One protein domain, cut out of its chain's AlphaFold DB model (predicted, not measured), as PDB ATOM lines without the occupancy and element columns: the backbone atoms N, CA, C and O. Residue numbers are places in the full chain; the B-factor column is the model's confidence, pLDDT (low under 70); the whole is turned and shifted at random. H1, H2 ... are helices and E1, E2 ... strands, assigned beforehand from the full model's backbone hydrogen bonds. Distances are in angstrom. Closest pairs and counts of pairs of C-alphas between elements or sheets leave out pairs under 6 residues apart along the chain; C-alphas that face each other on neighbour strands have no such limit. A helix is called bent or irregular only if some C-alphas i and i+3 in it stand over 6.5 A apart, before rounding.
ATOM      1  N   ILE A  23     111.234 138.853  86.508       94.44
ATOM      2  CA  ILE A  23     112.386 138.686  85.614       94.44
ATOM      3  C   ILE A  23     112.530 137.212  85.259       94.44
ATOM      4  O   ILE A  23     112.753 136.384  86.143       94.44
ATOM      5  N   ILE A  24     112.466 136.900  83.965       94.88
ATOM      6  CA  ILE A  24     112.803 135.570  83.447       94.88
ATOM      7  C   ILE A  24     114.186 135.593  82.808       94.88
ATOM      8  O   ILE A  24     114.625 136.604  82.258       94.88
ATOM      9  N   LYS A  25     114.871 134.452  82.859       94.38
ATOM     10  CA  LYS A  25     116.182 134.274  82.237       94.38
ATOM     11  C   LYS A  25     116.051 133.365  81.038       94.38
ATOM     12  O   LYS A  25     115.563 132.246  81.166       94.38
ATOM     13  N   ILE A  26     116.520 133.832  79.887       94.25
ATOM     14  CA  ILE A  26     116.520 133.046  78.653       94.25
ATOM     15  C   ILE A  26     117.972 132.807  78.227       94.25
ATOM     16  O   ILE A  26     118.739 133.773  78.159       94.25
ATOM     17  N   PRO A  27     118.377 131.559  77.936       94.00
ATOM     18  CA  PRO A  27     119.695 131.252  77.402       94.00
ATOM     19  C   PRO A  27     120.006 132.052  76.139       94.00
ATOM     20  O   PRO A  27     119.196 132.112  75.214       94.00
ATOM     21  N   GLU A  28     121.207 132.619  76.070       91.38
ATOM     22  CA  GLU A  28     121.699 133.196  74.821       91.38
ATOM     23  C   GLU A  28     122.146 132.071  73.885       91.38
ATOM     24  O   GLU A  28     123.084 131.328  74.186       91.38
ATOM     25  N   VAL A  29     121.470 131.941  72.745       89.38
ATOM     26  CA  VAL A  29     121.773 130.927  71.731       89.38
ATOM     27  C   VAL A  29     121.828 131.541  70.338       89.38
ATOM     28  O   VAL A  29     121.268 132.605  70.082       89.38
ATOM     29  N   VAL A  30     122.517 130.855  69.426       87.06
ATOM     30  CA  VAL A  30     122.562 131.242  68.013       87.06
ATOM     31  C   VAL A  30     121.403 130.575  67.284       87.06
ATOM     32  O   VAL A  30     121.325 129.345  67.212       87.06
ATOM     33  N   PHE A  31     120.522 131.403  66.733       89.81
ATOM     34  CA  PHE A  31     119.439 130.967  65.867       89.81
ATOM     35  C   PHE A  31     119.866 130.954  64.396       89.81
ATOM     36  O   PHE A  31     120.757 131.694  63.985       89.81
ATOM     37  N   PHE A  32     119.213 130.105  63.606       89.88
ATOM     38  CA  PHE A  32     119.346 130.077  62.149       89.88
ATOM     39  C   PHE A  32     118.548 131.214  61.492       89.88
ATOM     40  O   PHE A  32     119.042 131.880  60.587       89.88
ATOM     41  N   ALA A  33     117.328 131.441  61.978       89.00
ATOM     42  CA  ALA A  33     116.445 132.556  61.632       89.00
ATOM     43  C   ALA A  33     115.684 132.984  62.898       89.00
ATOM     44  O   ALA A  33     115.849 132.350  63.936       89.00
ATOM     45  N   GLU A  34     114.877 134.046  62.856       88.38
ATOM     46  CA  GLU A  34     114.158 134.545  64.038       88.38
ATOM     47  C   GLU A  34     113.438 133.413  64.797       88.38
ATOM     48  O   GLU A  34     112.613 132.691  64.232       88.38
ATOM     49  N   ASN A  35     113.851 133.202  66.053       88.88
ATOM     50  CA  ASN A  35     113.398 132.127  66.945       88.88
ATOM     51  C   ASN A  35     113.340 130.735  66.288       88.88
ATOM     52  O   ASN A  35     112.499 129.914  66.628       88.88
ATOM     53  N   THR A  36     114.228 130.452  65.334       93.75
ATOM     54  CA  THR A  36     114.255 129.199  64.571       93.75
ATOM     55  C   THR A  36     115.645 128.594  64.612       93.75
ATOM     56  O   THR A  36     116.637 129.254  64.297       93.75
ATOM     57  N   VAL A  37     115.737 127.316  64.968       94.25
ATOM     58  CA  VAL A  37     117.001 126.574  65.016       94.25
ATOM     59  C   VAL A  37     117.117 125.613  63.840       94.25
ATOM     60  O   VAL A  37     116.115 125.100  63.343       94.25
ATOM     61  N   LEU A  38     118.350 125.340  63.411       94.50
ATOM     62  CA  LEU A  38     118.651 124.299  62.429       94.50
ATOM     63  C   LEU A  38     119.236 123.087  63.154       94.50
ATOM     64  O   LEU A  38     120.322 123.168  63.730       94.50
ATOM     65  N   THR A  39     118.508 121.974  63.137       92.12
ATOM     66  CA  THR A  39     118.952 120.718  63.756       92.12
ATOM     67  C   THR A  39     120.097 120.067  62.981       92.12
ATOM     68  O   THR A  39     120.304 120.341  61.799       92.12
ATOM     69  N   GLU A  40     120.814 119.139  63.619       89.31
ATOM     70  CA  GLU A  40     121.885 118.362  62.972       89.31
ATOM     71  C   GLU A  40     121.420 117.553  61.747       89.31
ATOM     72  O   GLU A  40     122.237 117.205  60.897       89.31
ATOM     73  N   PHE A  41     120.116 117.281  61.640       89.19
ATOM     74  CA  PHE A  41     119.498 116.571  60.518       89.19
ATOM     75  C   PHE A  41     118.950 117.508  59.432       89.19
ATOM     76  O   PHE A  41     118.318 117.048  58.486       89.19
ATOM     77  N   GLY A  42     119.175 118.820  59.552       89.88
ATOM     78  CA  GLY A  42     118.749 119.812  58.564       89.88
ATOM     79  C   GLY A  42     117.300 120.286  58.706       89.88
ATOM     80  O   GLY A  42     116.829 121.036  57.855       89.88
ATOM     81  N   TYR A  43     116.584 119.896  59.766       91.38
ATOM     82  CA  TYR A  43     115.245 120.428  60.040       91.38
ATOM     83  C   TYR A  43     115.325 121.823  60.652       91.38
ATOM     84  O   TYR A  43     116.050 122.022  61.631       91.38
ATOM     85  N   MET A  44     114.548 122.754  60.101       95.06
ATOM     86  CA  MET A  44     114.299 124.068  60.691       95.06
ATOM     87  C   MET A  44     113.131 123.957  61.664       95.06
ATOM     88  O   MET A  44     112.042 123.545  61.267       95.06
ATOM     89  N   ILE A  45     113.362 124.303  62.927       94.75
ATOM     90  CA  ILE A  45     112.351 124.204  63.979       94.75
ATOM     91  C   ILE A  45     112.189 125.581  64.622       94.75
ATOM     92  O   ILE A  45     113.150 126.063  65.228       94.75
ATOM     93  N   PRO A  46     111.017 126.226  64.496       95.19
ATOM     94  CA  PRO A  46     110.697 127.401  65.292       95.19
ATOM     95  C   PRO A  46     110.526 126.986  66.757       95.19
ATOM     96  O   PRO A  46     109.920 125.953  67.053       95.19
ATOM     97  N   VAL A  47     111.100 127.760  67.673       95.69
ATOM     98  CA  VAL A  47     111.200 127.410  69.089       95.69
ATOM     99  C   VAL A  47     110.741 128.524  70.015       95.69
ATOM    100  O   VAL A  47     110.847 129.705  69.700       95.69
ATOM    101  N   PHE A  48     110.303 128.124  71.203       95.00
ATOM    102  CA  PHE A  48     110.134 128.998  72.357       95.00
ATOM    103  C   PHE A  48     110.874 128.421  73.567       95.00
ATOM    104  O   PHE A  48     111.138 127.219  73.624       95.00
ATOM    105  N   TYR A  49     111.233 129.263  74.530       95.94
ATOM    106  CA  TYR A  49     111.905 128.836  75.754       95.94
ATOM    107  C   TYR A  49     110.901 128.602  76.883       95.94
ATOM    108  O   TYR A  49     110.240 129.531  77.337       95.94
ATOM    109  N   ASP A  50     110.806 127.365  77.355       95.00
ATOM    110  CA  ASP A  50     110.072 126.979  78.555       95.00
ATOM    111  C   ASP A  50     110.939 127.269  79.784       95.00
ATOM    112  O   ASP A  50     111.883 126.535  80.093       95.00
ATOM    113  N   VAL A  51     110.622 128.368  80.470       94.56
ATOM    114  CA  VAL A  51     111.377 128.882  81.620       94.56
ATOM    115  C   VAL A  51     111.354 127.891  82.784       94.56
ATOM    116  O   VAL A  51     112.337 127.762  83.504       94.56
ATOM    117  N   GLN A  52     110.260 127.152  82.957       90.88
ATOM    118  CA  GLN A  52     110.059 126.277  84.116       90.88
ATOM    119  C   GLN A  52     110.827 124.976  84.008       90.88
ATOM    120  O   GLN A  52     111.318 124.445  85.003       90.88
ATOM    121  N   HIS A  53     110.929 124.459  82.790       90.12
ATOM    122  CA  HIS A  53     111.705 123.263  82.505       90.12
ATOM    123  C   HIS A  53     113.135 123.584  82.055       90.12
ATOM    124  O   HIS A  53     113.925 122.658  81.871       90.12
ATOM    125  N   GLU A  54     113.465 124.868  81.904       92.19
ATOM    126  CA  GLU A  54     114.748 125.387  81.429       92.19
ATOM    127  C   GLU A  54     115.148 124.837  80.043       92.19
ATOM    128  O   GLU A  54     116.304 124.475  79.804       92.19
ATOM    129  N   LEU A  55     114.194 124.755  79.108       93.88
ATOM    130  CA  LEU A  55     114.334 123.994  77.857       93.88
ATOM    131  C   LEU A  55     113.730 124.733  76.650       93.88
ATOM    132  O   LEU A  55     112.763 125.469  76.795       93.88
ATOM    133  N   TRP A  56     114.248 124.505  75.438       95.75
ATOM    134  CA  TRP A  56     113.607 125.001  74.211       95.75
ATOM    135  C   TRP A  56     112.575 123.997  73.700       95.75
ATOM    136  O   TRP A  56     112.853 122.806  73.637       95.75
ATOM    137  N   ARG A  57     111.398 124.446  73.284       95.94
ATOM    138  CA  ARG A  57     110.341 123.596  72.721       95.94
ATOM    139  C   ARG A  57     109.989 124.045  71.320       95.94
ATOM    140  O   ARG A  57     110.136 125.219  71.000       95.94
ATOM    141  N   SER A  58     109.523 123.117  70.494       94.94
ATOM    142  CA  SER A  58     109.000 123.443  69.167       94.94
ATOM    143  C   SER A  58     107.677 124.204  69.289       94.94
ATOM    144  O   SER A  58     106.794 123.790  70.034       94.94
ATOM    145  N   THR A  59     107.501 125.288  68.530       91.69
ATOM    146  CA  THR A  59     106.192 125.963  68.434       91.69
ATOM    147  C   THR A  59     105.195 125.172  67.581       91.69
ATOM    148  O   THR A  59     103.994 125.387  67.700       91.69
ATOM    149  N   LEU A  60     105.673 124.248  66.735       91.94
ATOM    150  CA  LEU A  60     104.829 123.384  65.894       91.94
ATOM    151  C   LEU A  60     104.253 122.196  66.670       91.94
ATOM    152  O   LEU A  60     103.186 121.695  66.330       91.94
ATOM    153  N   ASP A  61     104.988 121.732  67.679       93.00
ATOM    154  CA  ASP A  61     104.612 120.631  68.560       93.00
ATOM    155  C   ASP A  61     105.230 120.878  69.947       93.00
ATOM    156  O   ASP A  61     106.405 120.560  70.157       93.00
ATOM    157  N   PRO A  62     104.472 121.464  70.890       88.75
ATOM    158  CA  PRO A  62     104.981 121.808  72.216       88.75
ATOM    159  C   PRO A  62     105.522 120.620  73.029       88.75
ATOM    160  O   PRO A  62     106.318 120.834  73.948       88.75
ATOM    161  N   ASP A  63     105.158 119.377  72.695       91.06
ATOM    162  CA  ASP A  63     105.688 118.173  73.353       91.06
ATOM    163  C   ASP A  63     107.086 117.777  72.847       91.06
ATOM    164  O   ASP A  63     107.803 116.991  73.486       91.06
ATOM    165  N   THR A  64     107.519 118.362  71.729       95.69
ATOM    166  CA  THR A  64     108.865 118.194  71.191       95.69
ATOM    167  C   THR A  64     109.845 119.120  71.910       95.69
ATOM    168  O   THR A  64     109.846 120.344  71.741       95.69
ATOM    169  N   ALA A  65     110.746 118.509  72.678       96.88
ATOM    170  CA  ALA A  65     111.899 119.172  73.258       96.88
ATOM    171  C   ALA A  65     112.959 119.451  72.188       96.88
ATOM    172  O   ALA A  65     113.150 118.666  71.259       96.88
ATOM    173  N   VAL A  66     113.681 120.554  72.353       96.44
ATOM    174  CA  VAL A  66     114.759 121.023  71.486       96.44
ATOM    175  C   VAL A  66     115.936 121.444  72.370       96.44
ATOM    176  O   VAL A  66     115.772 122.149  73.364       96.44
ATOM    177  N   TRP A  67     117.143 120.970  72.074       95.25
ATOM    178  CA  TRP A  67     118.308 121.205  72.935       95.25
ATOM    179  C   TRP A  67     119.626 121.191  72.163       95.25
ATOM    180  O   TRP A  67     119.726 120.638  71.066       95.25
ATOM    181  N   LEU A  68     120.663 121.776  72.765       93.62
ATOM    182  CA  LEU A  68     122.033 121.708  72.266       93.62
ATOM    183  C   LEU A  68     122.739 120.459  72.796       93.62
ATOM    184  O   LEU A  68     122.671 120.122  73.977       93.62
ATOM    185  N   THR A  69     123.461 119.777  71.916       91.50
ATOM    186  CA  THR A  69     124.378 118.694  72.284       91.50
ATOM    187  C   THR A  69     125.735 119.243  72.723       91.50
ATOM    188  O   THR A  69     126.073 120.394  72.453       91.50
ATOM    189  N   ALA A  70     126.584 118.394  73.310       88.69
ATOM    190  CA  ALA A  70     127.964 118.749  73.666       88.69
ATOM    191  C   ALA A  70     128.826 119.221  72.471       88.69
ATOM    192  O   ALA A  70     129.851 119.865  72.670       88.69
ATOM    193  N   LYS A  71     128.415 118.924  71.228       89.19
ATOM    194  CA  LYS A  71     129.062 119.404  69.995       89.19
ATOM    195  C   LYS A  71     128.503 120.744  69.500       89.19
ATOM    196  O   LYS A  71     128.813 121.150  68.385       89.19
ATOM    197  N   ASN A  72     127.669 121.407  70.301       87.81
ATOM    198  CA  ASN A  72     126.964 122.636  69.945       87.81
ATOM    199  C   ASN A  72     126.053 122.482  68.710       87.81
ATOM    200  O   ASN A  72     125.911 123.398  67.906       87.81
ATOM    201  N   GLN A  73     125.462 121.293  68.545       92.00
ATOM    202  CA  GLN A  73     124.495 120.995  67.486       92.00
ATOM    203  C   GLN A  73     123.098 120.877  68.087       92.00
ATOM    204  O   GLN A  73     122.937 120.233  69.127       92.00
ATOM    205  N   TRP A  74     122.103 121.463  67.423       95.44
ATOM    206  CA  TRP A  74     120.708 121.363  67.832       95.44
ATOM    207  C   TRP A  74     120.136 119.978  67.534       95.44
ATOM    208  O   TRP A  74     120.317 119.427  66.445       95.44
ATOM    209  N   ARG A  75     119.400 119.438  68.498       95.62
ATOM    210  CA  ARG A  75     118.590 118.226  68.368       95.62
ATOM    211  C   ARG A  75     117.182 118.491  68.858       95.62
ATOM    212  O   ARG A  75     116.963 119.398  69.655       95.62
ATOM    213  N   SER A  76     116.256 117.664  68.397       95.94
ATOM    214  CA  SER A  76     114.891 117.620  68.895       95.94
ATOM    215  C   SER A  76     114.448 116.183  69.157       95.94
ATOM    216  O   SER A  76     115.063 115.227  68.674       95.94
ATOM    217  N   GLY A  77     113.397 116.023  69.952       95.62
ATOM    218  CA  GLY A  77     112.794 114.729  70.244       95.62
ATOM    219  C   GLY A  77     111.760 114.812  71.357       95.62
ATOM    220  O   GLY A  77     111.483 115.887  71.885       95.62
ATOM    221  N   ALA A  78     111.203 113.660  71.732       95.69
ATOM    222  CA  ALA A  78     110.207 113.587  72.795       95.69
ATOM    223  C   ALA A  78     110.742 114.172  74.112       95.69
ATOM    224  O   ALA A  78     111.877 113.889  74.512       95.69
ATOM    225  N   PHE A  79     109.900 114.925  74.820       93.56
ATOM    226  CA  PHE A  79     110.233 115.488  76.129       93.56
ATOM    227  C   PHE A  79     110.758 114.438  77.123       93.56
ATOM    228  O   PHE A  79     111.754 114.682  77.801       93.56
ATOM    229  N   SER A  80     110.177 113.234  77.145       94.50
ATOM    230  CA  SER A  80     110.634 112.124  77.997       94.50
ATOM    231  C   SER A  80     112.067 111.674  77.695       94.50
ATOM    232  O   SER A  80     112.833 111.357  78.607       94.50
ATOM    233  N   TYR A  81     112.470 111.691  76.422       95.12
ATOM    234  CA  TYR A  81     113.848 111.398  76.041       95.12
ATOM    235  C   TYR A  81     114.789 112.506  76.511       95.12
ATOM    236  O   TYR A  81     115.809 112.205  77.133       95.12
ATOM    237  N   TRP A  82     114.429 113.776  76.290       95.25
ATOM    238  CA  TRP A  82     115.202 114.912  76.801       95.25
ATOM    239  C   TRP A  82     115.386 114.828  78.323       95.25
ATOM    240  O   TRP A  82     116.511 114.952  78.806       95.25
ATOM    241  N   GLN A  83     114.326 114.509  79.076       94.38
ATOM    242  CA  GLN A  83     114.401 114.308  80.526       94.38
ATOM    243  C   GLN A  83     115.421 113.228  80.915       94.38
ATOM    244  O   GLN A  83     116.124 113.395  81.909       94.38
ATOM    245  N   SER A  84     115.550 112.151  80.133       95.38
ATOM    246  CA  SER A  84     116.525 111.085  80.409       95.38
ATOM    247  C   SER A  84     117.983 111.508  80.189       95.38
ATOM    248  O   SER A  84     118.883 110.942  80.805       95.38
ATOM    249  N   VAL A  85     118.231 112.505  79.328       93.69
ATOM    250  CA  VAL A  85     119.588 112.941  78.953       93.69
ATOM    251  C   VAL A  85     119.987 114.303  79.519       93.69
ATOM    252  O   VAL A  85     121.170 114.633  79.462       93.69
ATOM    253  N   ARG A  86     119.053 115.087  80.079       93.25
ATOM    254  CA  ARG A  86     119.256 116.499  80.468       93.25
ATOM    255  C   ARG A  86     120.481 116.757  81.345       93.25
ATOM    256  O   ARG A  86     121.176 117.742  81.132       93.25
ATOM    257  N   GLU A  87     120.801 115.850  82.268       93.19
ATOM    258  CA  GLU A  87     121.951 115.999  83.175       93.19
ATOM    259  C   GLU A  87     123.305 115.812  82.473       93.19
ATOM    260  O   GLU A  87     124.343 116.202  83.002       93.19
ATOM    261  N   THR A  88     123.305 115.231  81.271       91.75
ATOM    262  CA  THR A  88     124.505 115.039  80.438       91.75
ATOM    263  C   THR A  88     124.699 116.148  79.403       91.75
ATOM    264  O   THR A  88     125.742 116.208  78.748       91.75
ATOM    265  N   LEU A  89     123.696 117.012  79.223       91.88
ATOM    266  CA  LEU A  89     123.726 118.083  78.236       91.88
ATOM    267  C   LEU A  89     124.553 119.276  78.738       91.88
ATOM    268  O   LEU A  89     124.633 119.520  79.945       91.88
ATOM    269  N   PRO A  90     125.168 120.051  77.825       89.75
ATOM    270  CA  PRO A  90     125.818 121.295  78.206       89.75
ATOM    271  C   PRO A  90     124.806 122.250  78.849       89.75
ATOM    272  O   PRO A  90     123.713 122.462  78.325       89.75
ATOM    273  N   ARG A  91     125.193 122.860  79.973       88.56
ATOM    274  CA  ARG A  91     124.401 123.910  80.618       88.56
ATOM    275  C   ARG A  91     124.718 125.269  79.984       88.56
ATOM    276  O   ARG A  91     125.899 125.553  79.757       88.56
ATOM    277  N   PRO A  92     123.716 126.123  79.719       89.38
ATOM    278  CA  PRO A  92     123.970 127.484  79.267       89.38
ATOM    279  C   PRO A  92     124.805 128.263  80.290       89.38
ATOM    280  O   PRO A  92     124.586 128.163  81.495       89.38
ATOM    281  N   THR A  93     125.770 129.044  79.808       88.75
ATOM    282  CA  THR A  93     126.640 129.894  80.647       88.75
ATOM    283  C   THR A  93     126.323 131.380  80.517       88.75
ATOM    284  O   THR A  93     126.805 132.181  81.314       88.75
ATOM    285  N   ARG A  94     125.511 131.749  79.521       93.12
ATOM    286  CA  ARG A  94     125.045 133.112  79.273       93.12
ATOM    287  C   ARG A  94     123.532 133.137  79.193       93.12
ATOM    288  O   ARG A  94     122.923 132.276  78.557       93.12
ATOM    289  N   PHE A  95     122.965 134.143  79.834       94.88
ATOM    290  CA  PHE A  95     121.539 134.389  79.881       94.88
ATOM    291  C   PHE A  95     121.302 135.870  79.647       94.88
ATOM    292  O   PHE A  95     122.055 136.703  80.154       94.88
ATOM    293  N   ARG A  96     120.221 136.167  78.934       93.81
ATOM    294  CA  ARG A  96     119.628 137.497  78.914       93.81
ATOM    295  C   ARG A  96     118.502 137.547  79.939       93.81
ATOM    296  O   ARG A  96     117.688 136.621  80.010       93.81
ATOM    297  N   ASP A  97     118.458 138.632  80.698       95.19
ATOM    298  CA  ASP A  97     117.341 138.932  81.583       95.19
ATOM    299  C   ASP A  97     116.233 139.597  80.759       95.19
ATOM    300  O   ASP A  97     116.472 140.560  80.027       95.19
ATOM    301  N   ILE A  98     115.018 139.071  80.874       94.25
ATOM    302  CA  ILE A  98     113.811 139.656  80.303       94.25
ATOM    303  C   ILE A  98     112.954 140.144  81.461       94.25
ATOM    304  O   ILE A  98     112.520 139.356  82.302       94.25
ATOM    305  N   VAL A  99     112.717 141.453  81.498       93.75
ATOM    306  CA  VAL A  99     111.832 142.077  82.482       93.75
ATOM    307  C   VAL A  99     110.416 142.037  81.925       93.75
ATOM    308  O   VAL A  99     110.101 142.754  80.975       93.75
ATOM    309  N   LEU A 100     109.571 141.182  82.494       93.88
ATOM    310  CA  LEU A 100     108.150 141.154  82.171       93.88
ATOM    311  C   LEU A 100     107.434 142.310  82.891       93.88
ATOM    312  O   LEU A 100     107.873 142.731  83.968       93.88
ATOM    313  N   PRO A 101     106.336 142.835  82.319       92.12
ATOM    314  CA  PRO A 101     105.500 143.822  82.986       92.12
ATOM    315  C   PRO A 101     105.075 143.356  84.381       92.12
ATOM    316  O   PRO A 101     104.699 142.203  84.578       92.12
TER     317      PRO A 101
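AT A GLANCE: This is residues 23 to 101 of the 393 residues of an uncharacterized protein of Pseudomonas fluorescens (UniProt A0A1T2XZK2). A five-stranded sheet, E2 E3 E4 E5 E6, curls like part of a barrel and folds back on itself, with H1 over E5. The first and last strands, E1 and E7, make a two-stranded ribbon at one end of the long axis. The 79 printed residues hold one named helix and seven named strands, in the order E1 E2 E3 E4 E5 E6 H1 E7, class mixed, helices and strands; both sheets are antiparallel. The whole is compact, with a radius of gyration of the C-alphas of 12.1 A and spans of 36 by 27 by 23 A.

IN THESE COORDINATES: The large sheet has E2, residues 36 to 38; E3, 44 to 50, 18.6 A long; E4, 55 to 58; E5, 64 to 68, 13.7 A; and E6, 74 to 78, 14.0 A. H1, residues 79 to 88, is 14.9 A long and irregular: C-alphas 84 and 87 are 7.8 A apart. E1, residues 23 to 27, begins at C-alpha 23 (112.386, 138.686, 85.614); E7, residues 95 to 100, ends at C-alpha 100 (108.150, 141.154, 82.171).

HOW THE PARTS SIT: E2 to E6 form a meander, each strand the antiparallel neighbour and hairpin partner of the one before. N 37 and O 45 are 2.9 A apart, N 48 and O 57 2.9 A, N 66 and O 56 2.7 A, and N 65 and O 77 2.8 A, each within hydrogen-bond range. In this folded sheet, one bent back into two leaves, E2 E3 face E5 E6, with E4 as the hinge; the closest C-alphas of E2 and E6, Leu 38 and Trp 74, are 6.5 A apart. H1 is on the sheet at a height of 9.6 A, along E5 at 11 degrees on the local plane; its closest C-alpha pair with E5 is Phe 79 and Ala 65, 5.0 A. In H1, 4 of 6 O i to N i+4 pairs are within range. E1 and E7 are antiparallel, with N 24 and O 98 3.0 A apart.

THE WHOLE: The C-alphas farthest apart, Phe 41 and Pro 101, are 38.0 A apart. The printed part has no cut and no long link, and no printed residue is under 70 in pLDDT.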